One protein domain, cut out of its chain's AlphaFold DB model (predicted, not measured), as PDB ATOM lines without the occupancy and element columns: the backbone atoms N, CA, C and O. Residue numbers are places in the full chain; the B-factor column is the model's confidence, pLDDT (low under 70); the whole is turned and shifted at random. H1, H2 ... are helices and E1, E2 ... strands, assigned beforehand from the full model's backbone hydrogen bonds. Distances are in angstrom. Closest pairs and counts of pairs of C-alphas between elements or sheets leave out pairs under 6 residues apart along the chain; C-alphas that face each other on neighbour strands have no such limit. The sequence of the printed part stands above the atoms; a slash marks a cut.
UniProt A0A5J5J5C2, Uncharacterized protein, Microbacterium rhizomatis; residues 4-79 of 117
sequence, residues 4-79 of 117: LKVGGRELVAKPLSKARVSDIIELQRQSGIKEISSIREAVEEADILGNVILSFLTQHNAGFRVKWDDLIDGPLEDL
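Overview. This is residues 4 to 79 of the 117 residues of an uncharacterized protein of Microbacterium rhizomatis (UniProt A0A5J5J5C2). One helix, H3, runs through the middle of a compact helical body; H1, H2 and H4 pack round it, and a small hairpin of two strands, E1 and E2, lies beside H3 at one end of the longest axis. The printed part has 76 residues, with elements in the order E1, E2, H1, H2, H3, H4; the two-strand sheet is antiparallel and the class is mostly helix. The radius of gyration of the C-alphas is 11.4 A, and the spans are 33 by 22 by 20 A.

Arrangement. Start at E1, residues 4 to 6, and E2, residues 9 to 12: this hairpin is antiparallel at 151 degrees, with N 4 and O 11 2.8 A apart, within hydrogen-bond range. Look next at H3, residues 48 to 61, the hub: its closest C-alpha to E2 is that of Thr 58, 6.9 A from Leu 11. H1, residues 21 to 31, touches H3 at a steep tilt of 48 degrees, opposite ways, closest at the C-alphas of Asp 23 and Leu 57, 6.5 A. H2, residues 36 to 44, touches residues 48 to 54 of H3 alone, about perpendicular at 74 degrees, closest at the C-alphas of Val 43 and Gly 50, 3.9 A. H4, residues 68 to 72, touches H1, closest at the C-alphas of Gln 30 and Trp 68, 5.9 A. H4 also touches residues 52 to 56 of H3 alone, closest at the C-alphas of Val 52 and Leu 71, 6.6 A. H1 and H2 are near each other, with 6 pairs of C-alphas within 10 A. In H1, H2, H3 and H4 every O i to N i+4 pair is within hydrogen-bond range.

Along the chain. Find C-alpha 4 at (2.347, 9.467, -29.146), where E1 begins; E1 is 6.4 A long and E2 9.9 A. H1 measures 15.2 A and H2 12.3 A. From C-alpha 48 at (15.085, 10.859, -35.659), H3 runs 19.9 A; H4, 6.5 A, ends at C-alpha 72, (17.786, 10.481, -26.591).

Size, cuts and confidence. The C-alphas of Gly 8 and Glu 35 are the two farthest apart, 33.2 A. The printed part has no cut and no long link. Look for pLDDT under 70 at residues 7 to 8 and 78 to 79.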
ATOM      1  N   LEU A   4       1.253  10.052 -29.919       75.75
ATOM      2  CA  LEU A   4       2.347   9.467 -29.146       75.75
ATOM      3  C   LEU A   4       1.748   8.642 -28.001       75.75
ATOM      4  O   LEU A   4       0.937   9.157 -27.229       75.75
ATOM      5  N   LYS A   5       2.157   7.380 -27.850       75.06
ATOM      6  CA  LYS A   5       1.752   6.546 -26.708       75.06
ATOM      7  C   LYS A   5       2.814   6.601 -25.615       75.06
ATOM      8  O   LYS A   5       3.916   6.116 -25.811       75.06
ATOM      9  N   VAL A   6       2.468   7.140 -24.446       71.25
ATOM     10  CA  VAL A   6       3.365   7.195 -23.276       71.25
ATOM     11  C   VAL A   6       2.654   6.614 -22.065       71.25
ATOM     12  O   VAL A   6       1.587   7.094 -21.677       71.25
ATOM     13  N   GLY A   7       3.224   5.571 -21.452       67.50
ATOM     14  CA  GLY A   7       2.708   4.999 -20.200       67.50
ATOM     15  C   GLY A   7       1.231   4.579 -20.261       67.50
ATOM     16  O   GLY A   7       0.489   4.787 -19.302       67.50
ATOM     17  N   GLY A   8       0.779   4.057 -21.408       69.38
ATOM     18  CA  GLY A   8      -0.614   3.648 -21.635       69.38
ATOM     19  C   GLY A   8      -1.592   4.789 -21.948       69.38
ATOM     20  O   GLY A   8      -2.794   4.544 -22.030       69.38
ATOM     21  N   ARG A   9      -1.110   6.026 -22.128       72.50
ATOM     22  CA  ARG A   9      -1.910   7.177 -22.573       72.50
ATOM     23  C   ARG A   9      -1.552   7.563 -23.996       72.50
ATOM     24  O   ARG A   9      -0.379   7.593 -24.350       72.50
ATOM     25  N   GLU A  10      -2.565   7.915 -24.772       83.06
ATOM     26  CA  GLU A  10      -2.394   8.480 -26.104       83.06
ATOM     27  C   GLU A  10      -2.383  10.009 -26.015       83.06
ATOM     28  O   GLU A  10      -3.296  10.627 -25.462       83.06
ATOM     29  N   LEU A  11      -1.311  10.615 -26.515       82.25
ATOM     30  CA  LEU A  11      -1.096  12.053 -26.541       82.25
ATOM     31  C   LEU A  11      -1.169  12.533 -27.985       82.25
ATOM     32  O   LEU A  11      -0.517  11.982 -28.865       82.25
ATOM     33  N   VAL A  12      -1.942  13.587 -28.228       82.62
ATOM     34  CA  VAL A  12      -2.032  14.189 -29.559       82.62
ATOM     35  C   VAL A  12      -0.839  15.109 -29.764       82.62
ATOM     36  O   VAL A  12      -0.670  16.089 -29.027       82.62
ATOM     37  N   ALA A  13      -0.033  14.809 -30.779       80.88
ATOM     38  CA  ALA A  13       1.057  15.674 -31.172       80.88
ATOM     39  C   ALA A  13       0.503  16.981 -31.737       80.88
ATOM     40  O   ALA A  13      -0.422  17.003 -32.553       80.88
ATOM     41  N   LYS A  14       1.083  18.094 -31.296       82.06
ATOM     42  CA  LYS A  14       0.787  19.408 -31.864       82.06
ATOM     43  C   LYS A  14       1.895  19.779 -32.843       82.06
ATOM     44  O   LYS A  14       3.058  19.516 -32.537       82.06
ATOM     45  N   PRO A  15       1.567  20.431 -33.970       82.62
ATOM     46  CA  PRO A  15       2.592  20.953 -34.860       82.62
ATOM     47  C   PRO A  15       3.464  21.963 -34.110       82.62
ATOM     48  O   PRO A  15       2.979  22.668 -33.217       82.62
ATOM     49  N   LEU A  16       4.731  22.079 -34.515       85.00
ATOM     50  CA  LEU A  16       5.700  22.996 -33.909       85.00
ATOM     51  C   LEU A  16       5.191  24.450 -33.875       85.00
ATOM     52  O   LEU A  16       5.428  25.174 -32.913       85.00
ATOM     53  N   SER A  17       4.400  24.855 -34.874       84.94
ATOM     54  CA  SER A  17       3.748  26.173 -34.947       84.94
ATOM     55  C   SER A  17       2.767  26.467 -33.803       84.94
ATOM     56  O   SER A  17       2.453  27.628 -33.551       84.94
ATOM     57  N   LYS A  18       2.285  25.437 -33.098       87.69
ATOM     58  CA  LYS A  18       1.394  25.545 -31.931       87.69
ATOM     59  C   LYS A  18       2.115  25.296 -30.602       87.69
ATOM     60  O   LYS A  18       1.455  25.269 -29.560       87.69
ATOM     61  N   ALA A  19       3.433  25.088 -30.615       88.50
ATOM     62  CA  ALA A  19       4.213  24.934 -29.394       88.50
ATOM     63  C   ALA A  19       4.240  26.250 -28.601       88.50
ATOM     64  O   ALA A  19       4.320  27.343 -29.167       88.50
ATOM     65  N   ARG A  20       4.181  26.159 -27.267       90.38
ATOM     66  CA  ARG A  20       4.329  27.341 -26.407       90.38
ATOM     67  C   ARG A  20       5.785  27.794 -26.436       90.38
ATOM     68  O   ARG A  20       6.688  26.969 -26.346       90.38
ATOM     69  N   VAL A  21       6.011  29.107 -26.449       91.81
ATOM     70  CA  VAL A  21       7.364  29.694 -26.424       91.81
ATOM     71  C   VAL A  21       8.191  29.170 -25.242       91.81
ATOM     72  O   VAL A  21       9.369  28.881 -25.403       91.81
ATOM     73  N   SER A  22       7.575  28.972 -24.073       92.06
ATOM     74  CA  SER A  22       8.247  28.400 -22.897       92.06
ATOM     75  C   SER A  22       8.754  26.974 -23.114       92.06
ATOM     76  O   SER A  22       9.825  26.637 -22.623       92.06
ATOM     77  N   ASP A  23       8.001  26.146 -23.845       91.69
ATOM     78  CA  ASP A  23       8.396  24.763 -24.128       91.69
ATOM     79  C   ASP A  23       9.556  24.736 -25.128       91.69
ATOM     80  O   ASP A  23      10.473  23.935 -24.984       91.69
ATOM     81  N   ILE A  24       9.555  25.661 -26.095       93.56
ATOM     82  CA  ILE A  24      10.674  25.853 -27.023       93.56
ATOM     83  C   ILE A  24      11.927  26.306 -26.273       93.56
ATOM     84  O   ILE A  24      12.987  25.728 -26.467       93.56
ATOM     85  N   ILE A  25      11.823  27.295 -25.383       94.56
ATOM     86  CA  ILE A  25      12.969  27.765 -24.589       94.56
ATOM     87  C   ILE A  25      13.550  26.626 -23.743       94.56
ATOM     88  O   ILE A  25      14.769  26.470 -23.672       94.56
ATOM     89  N   GLU A  26      12.695  25.820 -23.112       94.25
ATOM     90  CA  GLU A  26      13.149  24.689 -22.303       94.25
ATOM     91  C   GLU A  26      13.797  23.597 -23.165       94.25
ATOM     92  O   GLU A  26      14.867  23.105 -22.810       94.25
ATOM     93  N   LEU A  27      13.231  23.293 -24.339       94.88
ATOM     94  CA  LEU A  27      13.857  22.418 -25.331       94.88
ATOM     95  C   LEU A  27      15.266  22.919 -25.688       94.88
ATOM     96  O   LEU A  27      16.227  22.179 -25.526       94.88
ATOM     97  N   GLN A  28      15.414  24.184 -26.097       96.06
ATOM     98  CA  GLN A  28      16.707  24.781 -26.474       96.06
ATOM     99  C   GLN A  28      17.724  24.807 -25.322       96.06
ATOM    100  O   GLN A  28      18.948  24.825 -25.529       96.06
ATOM    101  N   ARG A  29      17.228  24.871 -24.085       96.00
ATOM    102  CA  ARG A  29      18.048  24.819 -22.879       96.00
ATOM    103  C   ARG A  29      18.594  23.416 -22.639       96.00
ATOM    104  O   ARG A  29      19.776  23.314 -22.330       96.00
ATOM    105  N   GLN A  30      17.759  22.385 -22.766       96.25
ATOM    106  CA  GLN A  30      18.153  21.004 -22.488       96.25
ATOM    107  C   GLN A  30      18.915  20.363 -23.655       96.25
ATOM    108  O   GLN A  30      19.965  19.777 -23.434       96.25
ATOM    109  N   SER A  31      18.443  20.536 -24.893       94.94
ATOM    110  CA  SER A  31      19.062  19.935 -26.084       94.94
ATOM    111  C   SER A  31      20.319  20.660 -26.561       94.94
ATOM    112  O   SER A  31      21.098  20.128 -27.346       94.94
ATOM    113  N   GLY A  32      20.496  21.917 -26.149       96.19
ATOM    114  CA  GLY A  32      21.561  22.781 -26.652       96.19
ATOM    115  C   GLY A  32      21.301  23.364 -28.045       96.19
ATOM    116  O   GLY A  32      22.049  24.253 -28.449       96.19
ATOM    117  N   ILE A  33      20.238  22.958 -28.748       95.00
ATOM    118  CA  ILE A  33      19.886  23.481 -30.076       95.00
ATOM    119  C   ILE A  33      19.436  24.936 -29.924       95.00
ATOM    120  O   ILE A  33      18.389  25.208 -29.344       95.00
ATOM    121  N   LYS A  34      20.240  25.895 -30.395       93.31
ATOM    122  CA  LYS A  34      19.960  27.335 -30.211       93.31
ATOM    123  C   LYS A  34      19.139  27.944 -31.334       93.31
ATOM    124  O   LYS A  34      18.374  28.873 -31.090       93.31
ATOM    125  N   GLU A  35      19.259  27.397 -32.534       94.44
ATOM    126  CA  GLU A  35      18.589  27.932 -33.710       94.44
ATOM    127  C   GLU A  35      17.212  27.297 -33.888       94.44
ATOM    128  O   GLU A  35      17.066  26.077 -33.972       94.44
ATOM    129  N   ILE A  36      16.177  28.137 -33.954       91.19
ATOM    130  CA  ILE A  36      14.802  27.672 -34.177       91.19
ATOM    131  C   ILE A  36      14.612  27.101 -35.587       91.19
ATOM    132  O   ILE A  36      13.737  26.263 -35.788       91.19
ATOM    133  N   SER A  37      15.421  27.538 -36.557       92.81
ATOM    134  CA  SER A  37      15.433  26.987 -37.915       92.81
ATOM    135  C   SER A  37      15.857  25.522 -37.916       92.81
ATOM    136  O   SER A  37      15.142  24.713 -38.489       92.81
ATOM    137  N   SER A  38      16.914  25.154 -37.187       92.38
ATOM    138  CA  SER A  38      17.357  23.755 -37.076       92.38
ATOM    139  C   SER A  38      16.305  22.851 -36.426       92.38
ATOM    140  O   SER A  38      16.161  21.694 -36.800       92.38
ATOM    141  N   ILE A  39      15.534  23.380 -35.468       90.56
ATOM    142  CA  ILE A  39      14.402  22.656 -34.864       90.56
ATOM    143  C   ILE A  39      13.293  22.423 -35.899       90.56
ATOM    144  O   ILE A  39      12.691  21.356 -35.911       90.56
ATOM    145  N   ARG A  40      13.002  23.418 -36.746       90.38
ATOM    146  CA  ARG A  40      11.983  23.306 -37.804       90.38
ATOM    147  C   ARG A  40      12.394  22.299 -38.865       90.38
ATOM    148  O   ARG A  40      11.613  21.402 -39.138       90.38
ATOM    149  N   GLU A  41      13.612  22.422 -39.375       91.19
ATOM    150  CA  GLU A  41      14.182  21.541 -40.397       91.19
ATOM    151  C   GLU A  41      14.143  20.076 -39.943       91.19
ATOM    152  O   GLU A  41      13.527  19.253 -40.608       91.19
ATOM    153  N   ALA A  42      14.642  19.772 -38.739       89.25
ATOM    154  CA  ALA A  42      14.609  18.409 -38.202       89.25
ATOM    155  C   ALA A  42      13.183  17.834 -38.088       89.25
ATOM    156  O   ALA A  42      12.973  16.641 -38.300       89.25
ATOM    157  N   VAL A  43      12.201  18.669 -37.730       88.06
ATOM    158  CA  VAL A  43      10.788  18.270 -37.621       88.06
ATOM    159  C   VAL A  43      10.135  18.092 -38.994       88.06
ATOM    160  O   VAL A  43       9.327  17.183 -39.158       88.06
ATOM    161  N   GLU A  44      10.457  18.948 -39.962       87.56
ATOM    162  CA  GLU A  44       9.929  18.902 -41.332       87.56
ATOM    163  C   GLU A  44      10.475  17.699 -42.109       87.56
ATOM    164  O   GLU A  44       9.718  17.031 -42.808       87.56
ATOM    165  N   GLU A  45      11.753  17.365 -41.923       85.81
ATOM    166  CA  GLU A  45      12.391  16.192 -42.533       85.81
ATOM    167  C   GLU A  45      11.957  14.862 -41.899       85.81
ATOM    168  O   GLU A  45      12.315  13.796 -42.401       85.81
ATOM    169  N   ALA A  46      11.185  14.909 -40.805       78.56
ATOM    170  CA  ALA A  46      10.781  13.742 -40.020       78.56
ATOM    171  C   ALA A  46      11.968  12.841 -39.613       78.56
ATOM    172  O   ALA A  46      11.829  11.620 -39.485       78.56
ATOM    173  N   ASP A  47      13.139  13.446 -39.393       81.81
ATOM    174  CA  ASP A  47      14.331  12.735 -38.943       81.81
ATOM    175  C   ASP A  47      14.163  12.257 -37.487       81.81
ATOM    176  O   ASP A  47      13.286  12.710 -36.743       81.81
ATOM    177  N   ILE A  48      15.038  11.356 -37.039       87.19
ATOM    178  CA  ILE A  48      15.085  10.859 -35.659       87.19
ATOM    179  C   ILE A  48      15.110  12.033 -34.674       87.19
ATOM    180  O   ILE A  48      14.359  12.037 -33.698       87.19
ATOM    181  N   LEU A  49      15.908  13.069 -34.952       89.06
ATOM    182  CA  LEU A  49      15.943  14.268 -34.118       89.06
ATOM    183  C   LEU A  49      14.587  14.995 -34.088       89.06
ATOM    184  O   LEU A  49      14.152  15.429 -33.020       89.06
ATOM    185  N   GLY A  50      13.900  15.092 -35.226       89.00
ATOM    186  CA  GLY A  50      12.545  15.637 -35.315       89.00
ATOM    187  C   GLY A  50      11.555  14.878 -34.438       89.00
ATOM    188  O   GLY A  50      10.800  15.490 -33.680       89.00
ATOM    189  N   ASN A  51      11.620  13.548 -34.454       87.25
ATOM    190  CA  ASN A  51      10.761  12.684 -33.641       87.25
ATOM    191  C   ASN A  51      11.028  12.847 -32.138       87.25
ATOM    192  O   ASN A  51      10.087  12.896 -31.336       87.25
ATOM    193  N   VAL A  52      12.292  13.015 -31.739       90.56
ATOM    194  CA  VAL A  52      12.661  13.335 -30.350       90.56
ATOM    195  C   VAL A  52      12.125  14.710 -29.946       90.56
ATOM    196  O   VAL A  52      11.508  14.849 -28.886       90.56
ATOM    197  N   ILE A  53      12.300  15.729 -30.794       92.25
ATOM    198  CA  ILE A  53      11.797  17.091 -30.560       92.25
ATOM    199  C   ILE A  53      10.281  17.080 -30.374       92.25
ATOM    200  O   ILE A  53       9.761  17.645 -29.405       92.25
ATOM    201  N   LEU A  54       9.555  16.426 -31.279       89.75
ATOM    202  CA  LEU A  54       8.105  16.337 -31.193       89.75
ATOM    203  C   LEU A  54       7.667  15.551 -29.956       89.75
ATOM    204  O   LEU A  54       6.714  15.973 -29.294       89.75
ATOM    205  N   SER A  55       8.374  14.477 -29.592       88.56
ATOM    206  CA  SER A  55       8.101  13.702 -28.375       88.56
ATOM    207  C   SER A  55       8.240  14.564 -27.129       88.56
ATOM    208  O   SER A  55       7.323  14.613 -26.302       88.56
ATOM    209  N   PHE A  56       9.347  15.305 -27.031       91.81
ATOM    210  CA  PHE A  56       9.609  16.236 -25.940       91.81
ATOM    211  C   PHE A  56       8.469  17.248 -25.808       91.81
ATOM    212  O   PHE A  56       7.836  17.359 -24.755       91.81
ATOM    213  N   LEU A  57       8.145  17.946 -26.901       91.56
ATOM    214  CA  LEU A  57       7.119  18.987 -26.902       91.56
ATOM    215  C   LEU A  57       5.722  18.425 -26.623       91.56
ATOM    216  O   LEU A  57       4.928  19.071 -25.938       91.56
ATOM    217  N   THR A  58       5.403  17.231 -27.120       89.00
ATOM    218  CA  THR A  58       4.105  16.579 -26.901       89.00
ATOM    219  C   THR A  58       3.911  16.237 -25.424       89.00
ATOM    220  O   THR A  58       2.880  16.572 -24.835       89.00
ATOM    221  N   GLN A  59       4.928  15.653 -24.789       87.31
ATOM    222  CA  GLN A  59       4.893  15.307 -23.369       87.31
ATOM    223  C   GLN A  59       4.859  16.555 -22.474       87.31
ATOM    224  O   GLN A  59       4.050  16.626 -21.545       87.31
ATOM    225  N   HIS A  60       5.647  17.584 -22.797       87.12
ATOM    226  CA  HIS A  60       5.660  18.844 -22.046       87.12
ATOM    227  C   HIS A  60       4.314  19.588 -22.138       87.12
ATOM    228  O   HIS A  60       3.802  20.116 -21.145       87.12
ATOM    229  N   ASN A  61       3.676  19.567 -23.315       84.69
ATOM    230  CA  ASN A  61       2.323  20.095 -23.507       84.69
ATOM    231  C   ASN A  61       1.271  19.342 -22.680       84.69
ATOM    232  O   ASN A  61       0.305  19.956 -22.227       84.69
ATOM    233  N   ALA A  62       1.454  18.040 -22.470       83.19
ATOM    234  CA  ALA A  62       0.593  17.217 -21.623       83.19
ATOM    235  C   ALA A  62       0.911  17.341 -20.115       83.19
ATOM    236  O   ALA A  62       0.252  16.706 -19.293       83.19
ATOM    237  N   GLY A  63       1.880  18.184 -19.739       82.94
ATOM    238  CA  GLY A  63       2.243  18.463 -18.348       82.94
ATOM    239  C   GLY A  63       3.231  17.468 -17.737       82.94
ATOM    240  O   GLY A  63       3.479  17.525 -16.531       82.94
ATOM    241  N   PHE A  64       3.812  16.572 -18.539       82.81
ATOM    242  CA  PHE A  64       4.895  15.710 -18.083       82.81
ATOM    243  C   PHE A  64       6.194  16.508 -17.963       82.81
ATOM    244  O   PHE A  64       6.515  17.344 -18.805       82.81
ATOM    245  N   ARG A  65       6.963  16.225 -16.908       82.44
ATOM    246  CA  ARG A  65       8.329  16.735 -16.746       82.44
ATOM    247  C   ARG A  65       9.291  15.748 -17.389       82.44
ATOM    248  O   ARG A  65       9.816  14.877 -16.703       82.44
ATOM    249  N   VAL A  66       9.452  15.861 -18.700       84.12
ATOM    250  CA  VAL A  66      10.383  15.032 -19.466       84.12
ATOM    251  C   VAL A  66      11.763  15.690 -19.483       84.12
ATOM    252  O   VAL A  66      11.860  16.920 -19.533       84.12
ATOM    253  N   LYS A  67      12.824  14.886 -19.408       89.81
ATOM    254  CA  LYS A  67      14.185  15.358 -19.668       89.81
ATOM    255  C   LYS A  67      14.583  14.976 -21.081       89.81
ATOM    256  O   LYS A  67      14.238  13.897 -21.550       89.81
ATOM    257  N   TRP A  68      15.321  15.862 -21.729       91.44
ATOM    258  CA  TRP A  68      15.869  15.631 -23.056       91.44
ATOM    259  C   TRP A  68      16.756  14.384 -23.104       91.44
ATOM    260  O   TRP A  68      16.536  13.528 -23.954       91.44
ATOM    261  N   ASP A  69      17.683  14.255 -22.150       91.31
ATOM    262  CA  ASP A  69      18.633  13.136 -22.087       91.31
ATOM    263  C   ASP A  69      17.916  11.779 -22.008       91.31
ATOM    264  O   ASP A  69      18.243  10.854 -22.744       91.31
ATOM    265  N   ASP A  70      16.842  11.698 -21.214       87.00
ATOM    266  CA  ASP A  70      16.047  10.472 -21.071       87.00
ATOM    267  C   ASP A  70      15.371  10.051 -22.397       87.00
ATOM    268  O   ASP A  70      15.095   8.869 -22.596       87.00
ATOM    269  N   LEU A  71      15.087  10.996 -23.305       86.69
ATOM    270  CA  LEU A  71      14.489  10.704 -24.614       86.69
ATOM    271  C   LEU A  71      15.519  10.263 -25.652       86.69
ATOM    272  O   LEU A  71      15.195   9.429 -26.491       86.69
ATOM    273  N   ILE A  72      16.728  10.829 -25.626       90.25
ATOM    274  CA  ILE A  72      17.786  10.481 -26.591       90.25
ATOM    275  C   ILE A  72      18.515   9.186 -26.221       90.25
ATOM    276  O   ILE A  72      18.992   8.492 -27.114       90.25
ATOM    277  N   ASP A  73      18.578   8.855 -24.927       87.94
ATOM    278  CA  ASP A  73      19.164   7.606 -24.428       87.94
ATOM    279  C   ASP A  73      18.160   6.438 -24.461       87.94
ATOM    280  O   ASP A  73      18.534   5.274 -24.282       87.94
ATOM    281  N   GLY A  74      16.876   6.744 -24.666       80.75
ATOM    282  CA  GLY A  74      15.799   5.770 -24.776       80.75
ATOM    283  C   GLY A  74      15.826   4.990 -26.098       80.75
ATOM    284  O   GLY A  74      16.453   5.407 -27.076       80.75
ATOM    285  N   PRO A  75      15.142   3.837 -26.162       80.00
ATOM    286  CA  PRO A  75      15.047   3.077 -27.397       80.00
ATOM    287  C   PRO A  75      14.165   3.816 -28.416       80.00
ATOM    288  O   PRO A  75      13.157   4.430 -28.073       80.00
ATOM    289  N   LEU A  76      14.531   3.724 -29.698       73.75
ATOM    290  CA  LEU A  76      13.841   4.422 -30.794       73.75
ATOM    291  C   LEU A  76      12.347   4.062 -30.891       73.75
ATOM    292  O   LEU A  76      11.552   4.891 -31.306       73.75
ATOM    293  N   GLU A  77      11.962   2.851 -30.487       72.81
ATOM    294  CA  GLU A  77      10.565   2.386 -30.469       72.81
ATOM    295  C   GLU A  77       9.677   3.099 -29.431       72.81
ATOM    296  O   GLU A  77       8.456   3.126 -29.586       72.81
ATOM    297  N   ASP A  78      10.276   3.711 -28.402       67.06
ATOM    298  CA  ASP A  78       9.559   4.503 -27.392       67.06
ATOM    299  C   ASP A  78       9.343   5.959 -27.843       67.06
ATOM    300  O   ASP A  78       8.506   6.681 -27.285       67.06
ATOM    301  N   LEU A  79      10.073   6.400 -28.873       68.75
ATOM    302  CA  LEU A  79       9.787   7.638 -29.585       68.75
ATOM    303  C   LEU A  79       8.569   7.351 -30.459       68.75
ATOM    304  O   LEU A  79       8.670   6.646 -31.457       68.75
TER     305      LEU A  79